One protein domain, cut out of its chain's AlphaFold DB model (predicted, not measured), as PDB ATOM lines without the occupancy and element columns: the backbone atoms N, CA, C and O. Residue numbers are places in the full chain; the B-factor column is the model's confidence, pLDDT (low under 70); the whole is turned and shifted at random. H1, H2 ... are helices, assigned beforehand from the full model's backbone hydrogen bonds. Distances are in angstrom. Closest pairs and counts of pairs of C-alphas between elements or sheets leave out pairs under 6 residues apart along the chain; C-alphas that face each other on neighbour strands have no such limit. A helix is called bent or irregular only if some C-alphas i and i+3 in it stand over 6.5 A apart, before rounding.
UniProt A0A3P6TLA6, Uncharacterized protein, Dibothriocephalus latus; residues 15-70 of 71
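Overview. This is residues 15 to 70 of the 71 residues of an uncharacterized protein of Dibothriocephalus latus (UniProt A0A3P6TLA6). The 20-residue helix H2 and the shorter helix H1 are the two ends of a flattened, open Z, joined by a long strip with no named element, residues 27 to 48, that turns back after H1, crosses the gap between the helices and turns again into H2. The two helices do not pack on each other, and the far part of H2, residues 60 to 68, sticks out with residues 69 and 70. The printed part has 56 residues with two named helices, H1 then H2, and no named strand; the class is all helix. It is loose, with a radius of gyration of the C-alphas of 14.4 A, and its outline is only just flat, spanning 42 by 28 by 11 A.

Along the chain. H2, residues 49 to 68, is 29.3 A from first to last C-alpha; C-alpha 49 is at (61.629, -10.463, 107.622) and C-alpha 68 is at (45.095, 4.311, 126.721). H1, residues 15 to 26, measures 16.3 A in the same way and begins with C-alpha 15 at (47.807, -15.763, 92.172).

Arrangement. H2 and H1 are apart, with no C-alpha of the one within 8 A of the other. The 22 residues between them make a long link, of which residues 27 to 33 and residues 41 to 47 stand free. In H1 and H2 every O i to N i+4 pair is within hydrogen-bond range. Neither helix is bent.

Size, cuts and confidence. The two C-alphas farthest apart, those of Thr 44 and Met 70, are 43.8 A from each other. The printed part has no cut. The mean pLDDT of the printed part is 74.8; residues 45 to 56, residue 58 and residues 62 to 70 are under 70.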
ATOM      1  N   ASP A  15      48.478 -16.914  91.563       82.06
ATOM      2  CA  ASP A  15      47.807 -15.763  92.172       82.06
ATOM      3  C   ASP A  15      46.342 -16.051  92.520       82.06
ATOM      4  O   ASP A  15      45.848 -15.655  93.585       82.06
ATOM      5  N   GLU A  16      45.635 -16.779  91.651       81.75
ATOM      6  CA  GLU A  16      44.238 -17.153  91.866       81.75
ATOM      7  C   GLU A  16      44.131 -18.206  92.978       81.75
ATOM      8  O   GLU A  16      43.329 -18.064  93.912       81.75
ATOM      9  N   ALA A  17      45.012 -19.210  92.941       84.69
ATOM     10  CA  ALA A  17      45.108 -20.247  93.959       84.69
ATOM     11  C   ALA A  17      45.494 -19.668  95.332       84.69
ATOM     12  O   ALA A  17      44.835 -19.951  96.339       84.69
ATOM     13  N   GLY A  18      46.507 -18.797  95.380       86.50
ATOM     14  CA  GLY A  18      46.931 -18.107  96.596       86.50
ATOM     15  C   GLY A  18      45.805 -17.260  97.187       86.50
ATOM     16  O   GLY A  18      45.483 -17.370  98.376       86.50
ATOM     17  N   SER A  19      45.125 -16.473  96.350       86.56
ATOM     18  CA  SER A  19      43.985 -15.643  96.756       86.56
ATOM     19  C   SER A  19      42.804 -16.464  97.274       86.56
ATOM     20  O   SER A  19      42.120 -16.059  98.220       86.56
ATOM     21  N   TYR A  20      42.543 -17.629  96.681       86.50
ATOM     22  CA  TYR A  20      41.538 -18.559  97.185       86.50
ATOM     23  C   TYR A  20      41.905 -19.072  98.581       86.50
ATOM     24  O   TYR A  20      41.103 -18.940  99.511       86.50
ATOM     25  N   ILE A  21      43.126 -19.581  98.764       88.81
ATOM     26  CA  ILE A  21      43.607 -20.092 100.054       88.81
ATOM     27  C   ILE A  21      43.521 -18.999 101.125       88.81
ATOM     28  O   ILE A  21      42.927 -19.223 102.182       88.81
ATOM     29  N   ARG A  22      44.009 -17.786 100.836       88.12
ATOM     30  CA  ARG A  22      43.934 -16.639 101.753       88.12
ATOM     31  C   ARG A  22      42.503 -16.367 102.216       88.12
ATOM     32  O   ARG A  22      42.267 -16.270 103.420       88.12
ATOM     33  N   ARG A  23      41.542 -16.295 101.288       89.56
ATOM     34  CA  ARG A  23      40.123 -16.069 101.617       89.56
ATOM     35  C   ARG A  23      39.561 -17.174 102.506       89.56
ATOM     36  O   ARG A  23      38.864 -16.881 103.476       89.56
ATOM     37  N   ARG A  24      39.888 -18.439 102.222       90.81
ATOM     38  CA  ARG A  24      39.446 -19.580 103.040       90.81
ATOM     39  C   ARG A  24      40.011 -19.520 104.457       90.81
ATOM     40  O   ARG A  24      39.264 -19.774 105.395       90.81
ATOM     41  N   PHE A  25      41.276 -19.138 104.622       88.12
ATOM     42  CA  PHE A  25      41.889 -18.956 105.940       88.12
ATOM     43  C   PHE A  25      41.281 -17.778 106.707       88.12
ATOM     44  O   PHE A  25      40.955 -17.915 107.885       88.12
ATOM     45  N   GLN A  26      41.071 -16.639 106.047       88.12
ATOM     46  CA  GLN A  26      40.450 -15.466 106.667       88.12
ATOM     47  C   GLN A  26      39.002 -15.736 107.103       88.12
ATOM     48  O   GLN A  26      38.594 -15.272 108.164       88.12
ATOM     49  N   ALA A  27      38.249 -16.539 106.346       90.25
ATOM     50  CA  ALA A  27      36.880 -16.929 106.690       90.25
ATOM     51  C   ALA A  27      36.778 -17.784 107.969       90.25
ATOM     52  O   ALA A  27      35.702 -17.887 108.552       90.25
ATOM     53  N   LEU A  28      37.882 -18.382 108.437       91.94
ATOM     54  CA  LEU A  28      37.924 -19.102 109.716       91.94
ATOM     55  C   LEU A  28      38.071 -18.165 110.924       91.94
ATOM     56  O   LEU A  28      38.022 -18.628 112.066       91.94
ATOM     57  N   ASN A  29      38.255 -16.860 110.705       90.81
ATOM     58  CA  ASN A  29      38.348 -15.899 111.789       90.81
ATOM     59  C   ASN A  29      37.005 -15.756 112.516       90.81
ATOM     60  O   ASN A  29      36.061 -15.164 112.001       90.81
ATOM     61  N   LYS A  30      36.942 -16.255 113.750       93.06
ATOM     62  CA  LYS A  30      35.756 -16.149 114.611       93.06
ATOM     63  C   LYS A  30      35.667 -14.817 115.361       93.06
ATOM     64  O   LYS A  30      34.657 -14.564 116.007       93.06
ATOM     65  N   ASN A  31      36.714 -13.988 115.314       90.75
ATOM     66  CA  ASN A  31      36.756 -12.700 115.998       90.75
ATOM     67  C   ASN A  31      37.004 -11.558 114.995       90.75
ATOM     68  O   ASN A  31      38.152 -11.346 114.598       90.75
ATOM     69  N   PRO A  32      35.978 -10.768 114.634       83.25
ATOM     70  CA  PRO A  32      36.124  -9.678 113.670       83.25
ATOM     71  C   PRO A  32      37.039  -8.543 114.155       83.25
ATOM     72  O   PRO A  32      37.589  -7.822 113.329       83.25
ATOM     73  N   ALA A  33      37.268  -8.402 115.468       84.31
ATOM     74  CA  ALA A  33      38.221  -7.428 116.007       84.31
ATOM     75  C   ALA A  33      39.689  -7.864 115.834       84.31
ATOM     76  O   ALA A  33      40.603  -7.048 115.959       84.31
ATOM     77  N   LYS A  34      39.941  -9.150 115.549       82.19
ATOM     78  CA  LYS A  34      41.285  -9.670 115.290       82.19
ATOM     79  C   LYS A  34      41.637  -9.465 113.817       82.19
ATOM     80  O   LYS A  34      41.103 -10.149 112.947       82.19
ATOM     81  N   VAL A  35      42.575  -8.562 113.550       84.44
ATOM     82  CA  VAL A  35      43.107  -8.327 112.201       84.44
ATOM     83  C   VAL A  35      44.076  -9.454 111.821       84.44
ATOM     84  O   VAL A  35      44.975  -9.788 112.592       84.44
ATOM     85  N   ILE A  36      43.891 -10.047 110.637       85.81
ATOM     86  CA  ILE A  36      44.776 -11.083 110.083       85.81
ATOM     87  C   ILE A  36      45.663 -10.457 109.009       85.81
ATOM     88  O   ILE A  36      45.179 -10.071 107.943       85.81
ATOM     89  N   TYR A  37      46.964 -10.409 109.281       82.88
ATOM     90  CA  TYR A  37      47.992  -9.994 108.332       82.88
ATOM     91  C   TYR A  37      48.513 -11.228 107.602       82.88
ATOM     92  O   TYR A  37      48.942 -12.191 108.233       82.88
ATOM     93  N   SER A  38      48.435 -11.225 106.275       82.88
ATOM     94  CA  SER A  38      48.826 -12.362 105.441       82.88
ATOM     95  C   SER A  38      49.634 -11.875 104.250       82.88
ATOM     96  O   SER A  38      49.176 -10.969 103.549       82.88
ATOM     97  N   HIS A  39      50.763 -12.532 104.006       82.38
ATOM     98  CA  HIS A  39      51.690 -12.255 102.913       82.38
ATOM     99  C   HIS A  39      51.980 -13.554 102.171       82.38
ATOM    100  O   HIS A  39      52.059 -14.611 102.798       82.38
ATOM    101  N   PHE A  40      52.102 -13.480 100.849       82.62
ATOM    102  CA  PHE A  40      52.603 -14.595 100.053       82.62
ATOM    103  C   PHE A  40      54.118 -14.454  99.966       82.62
ATOM    104  O   PHE A  40      54.610 -13.391  99.601       82.62
ATOM    105  N   THR A  41      54.849 -15.501 100.329       79.44
ATOM    106  CA  THR A  41      56.312 -15.500 100.324       79.44
ATOM    107  C   THR A  41      56.828 -16.706  99.553       79.44
ATOM    108  O   THR A  41      56.188 -17.760  99.521       79.44
ATOM    109  N   CYS A  42      57.994 -16.560  98.925       76.69
ATOM    110  CA  CYS A  42      58.756 -17.698  98.431       76.69
ATOM    111  C   CYS A  42      59.660 -18.197  99.564       76.69
ATOM    112  O   CYS A  42      60.324 -17.400 100.220       76.69
ATOM    113  N   ALA A  43      59.693 -19.509  99.808       70.94
ATOM    114  CA  ALA A  43      60.411 -20.092 100.947       70.94
ATOM    115  C   ALA A  43      61.932 -19.841 100.928       70.94
ATOM    116  O   ALA A  43      62.582 -19.962 101.962       70.94
ATOM    117  N   THR A  44      62.493 -19.510  99.763       70.56
ATOM    118  CA  THR A  44      63.929 -19.283  99.557       70.56
ATOM    119  C   THR A  44      64.299 -17.811  99.374       70.56
ATOM    120  O   THR A  44      65.476 -17.512  99.219       70.56
ATOM    121  N   ASP A  45      63.317 -16.907  99.366       56.84
ATOM    122  CA  ASP A  45      63.522 -15.466  99.211       56.84
ATOM    123  C   ASP A  45      63.384 -14.775 100.582       56.84
ATOM    124  O   ASP A  45      62.298 -14.699 101.168       56.84
ATOM    125  N   THR A  46      64.523 -14.355 101.137       58.81
ATOM    126  CA  THR A  46      64.688 -13.871 102.519       58.81
ATOM    127  C   THR A  46      64.367 -12.390 102.739       58.81
ATOM    128  O   THR A  46      64.403 -11.951 103.890       58.81
ATOM    129  N   ASP A  47      63.961 -11.632 101.718       58.19
ATOM    130  CA  ASP A  47      63.702 -10.181 101.834       58.19
ATOM    131  C   ASP A  47      62.407  -9.815 102.615       58.19
ATOM    132  O   ASP A  47      61.995  -8.660 102.678       58.19
ATOM    133  N   ASN A  48      61.751 -10.778 103.279       54.53
ATOM    134  CA  ASN A  48      60.439 -10.605 103.931       54.53
ATOM    135  C   ASN A  48      60.447 -10.435 105.465       54.53
ATOM    136  O   ASN A  48      59.388 -10.205 106.058       54.53
ATOM    137  N   ILE A  49      61.593 -10.541 106.146       60.50
ATOM    138  CA  ILE A  49      61.629 -10.463 107.622       60.50
ATOM    139  C   ILE A  49      61.333  -9.038 108.130       60.50
ATOM    140  O   ILE A  49      60.615  -8.889 109.122       60.50
ATOM    141  N   GLU A  50      61.784  -7.992 107.432       59.41
ATOM    142  CA  GLU A  50      61.510  -6.596 107.820       59.41
ATOM    143  C   GLU A  50      60.014  -6.250 107.742       59.41
ATOM    144  O   GLU A  50      59.463  -5.614 108.644       59.41
ATOM    145  N   LEU A  51      59.312  -6.744 106.717       61.25
ATOM    146  CA  LEU A  51      57.871  -6.536 106.554       61.25
ATOM    147  C   LEU A  51      57.068  -7.213 107.675       61.25
ATOM    148  O   LEU A  51      56.110  -6.639 108.201       61.25
ATOM    149  N   VAL A  52      57.443  -8.434 108.060       61.19
ATOM    150  CA  VAL A  52      56.783  -9.163 109.155       61.19
ATOM    151  C   VAL A  52      57.024  -8.468 110.498       61.19
ATOM    152  O   VAL A  52      56.101  -8.370 111.315       61.19
ATOM    153  N   PHE A  53      58.224  -7.926 110.714       62.00
ATOM    154  CA  PHE A  53      58.565  -7.217 111.945       62.00
ATOM    155  C   PHE A  53      57.804  -5.890 112.076       62.00
ATOM    156  O   PHE A  53      57.173  -5.646 113.107       62.00
ATOM    157  N   ASN A  54      57.746  -5.096 111.003       63.50
ATOM    158  CA  ASN A  54      56.992  -3.840 110.969       63.50
ATOM    159  C   ASN A  54      55.490  -4.063 111.213       63.50
ATOM    160  O   ASN A  54      54.883  -3.383 112.039       63.50
ATOM    161  N   ASN A  55      54.898  -5.089 110.591       63.47
ATOM    162  CA  ASN A  55      53.490  -5.428 110.823       63.47
ATOM    163  C   ASN A  55      53.215  -5.866 112.274       63.47
ATOM    164  O   ASN A  55      52.141  -5.594 112.812       63.47
ATOM    165  N   THR A  56      54.172  -6.528 112.930       67.19
ATOM    166  CA  THR A  56      54.029  -6.950 114.333       67.19
ATOM    167  C   THR A  56      54.146  -5.760 115.292       67.19
ATOM    168  O   THR A  56      53.370  -5.662 116.247       67.19
ATOM    169  N   ALA A  57      55.057  -4.821 115.013       70.12
ATOM    170  CA  ALA A  57      55.191  -3.576 115.768       70.12
ATOM    171  C   ALA A  57      53.906  -2.730 115.701       70.12
ATOM    172  O   ALA A  57      53.413  -2.270 116.734       70.12
ATOM    173  N   ASP A  58      53.291  -2.625 114.521       68.25
ATOM    174  CA  ASP A  58      52.017  -1.925 114.329       68.25
ATOM    175  C   ASP A  58      50.868  -2.538 115.139       68.25
ATOM    176  O   ASP A  58      50.042  -1.816 115.709       68.25
ATOM    177  N   VAL A  59      50.803  -3.871 115.224       71.00
ATOM    178  CA  VAL A  59      49.806  -4.578 116.045       71.00
ATOM    179  C   VAL A  59      49.990  -4.262 117.528       71.00
ATOM    180  O   VAL A  59      49.008  -3.986 118.222       71.00
ATOM    181  N   LEU A  60      51.232  -4.259 118.016       75.38
ATOM    182  CA  LEU A  60      51.552  -3.977 119.415       75.38
ATOM    183  C   LEU A  60      51.236  -2.522 119.795       75.38
ATOM    184  O   LEU A  60      50.620  -2.268 120.833       75.38
ATOM    185  N   ILE A  61      51.608  -1.566 118.940       73.00
ATOM    186  CA  ILE A  61      51.349  -0.137 119.154       73.00
ATOM    187  C   ILE A  61      49.841   0.146 119.142       73.00
ATOM    188  O   ILE A  61      49.338   0.815 120.047       73.00
ATOM    189  N   LYS A  62      49.084  -0.421 118.190       67.62
ATOM    190  CA  LYS A  62      47.615  -0.288 118.156       67.62
ATOM    191  C   LYS A  62      46.948  -0.897 119.389       67.62
ATOM    192  O   LYS A  62      46.035  -0.283 119.940       67.62
ATOM    193  N   ALA A  63      47.415  -2.057 119.854       68.12
ATOM    194  CA  ALA A  63      46.895  -2.686 121.067       68.12
ATOM    195  C   ALA A  63      47.131  -1.822 122.320       68.12
ATOM    196  O   ALA A  63      46.246  -1.720 123.171       68.12
ATOM    197  N   ASN A  64      48.290  -1.168 122.426       67.25
ATOM    198  CA  ASN A  64      48.621  -0.307 123.564       67.25
ATOM    199  C   ASN A  64      47.907   1.057 123.514       67.25
ATOM    200  O   ASN A  64      47.392   1.509 124.535       67.25
ATOM    201  N   LEU A  65      47.785   1.686 122.339       63.81
ATOM    202  CA  LEU A  65      47.030   2.938 122.168       63.81
ATOM    203  C   LEU A  65      45.523   2.756 122.402       63.81
ATOM    204  O   LEU A  65      44.881   3.633 122.978       63.81
ATOM    205  N   ALA A  66      44.953   1.616 122.002       62.09
ATOM    206  CA  ALA A  66      43.555   1.296 122.289       62.09
ATOM    207  C   ALA A  66      43.286   1.174 123.801       62.09
ATOM    208  O   ALA A  66      42.222   1.581 124.259       62.09
ATOM    209  N   LYS A  67      44.255   0.677 124.584       59.44
ATOM    210  CA  LYS A  67      44.157   0.622 126.053       59.44
ATOM    211  C   LYS A  67      44.223   2.006 126.711       59.44
ATOM    212  O   LYS A  67      43.557   2.205 127.717       59.44
ATOM    213  N   GLN A  68      44.980   2.957 126.154       57.12
ATOM    214  CA  GLN A  68      45.095   4.311 126.721       57.12
ATOM    215  C   GLN A  68      43.864   5.195 126.488       57.12
ATOM    216  O   GLN A  68      43.572   6.043 127.318       57.12
ATOM    217  N   LYS A  69      43.102   4.990 125.404       56.03
ATOM    218  CA  LYS A  69      41.866   5.756 125.136       56.03
ATOM    219  C   LYS A  69      40.667   5.363 126.020       56.03
ATOM    220  O   LYS A  69      39.591   5.925 125.843       56.03
ATOM    221  N   MET A  70      40.833   4.394 126.922       55.72
ATOM    222  CA  MET A  70      39.798   3.911 127.849       55.72
ATOM    223  C   MET A  70      40.107   4.235 129.324       55.72
ATOM    224  O   MET A  70      39.546   3.586 130.204       55.72
TER     225      MET A  70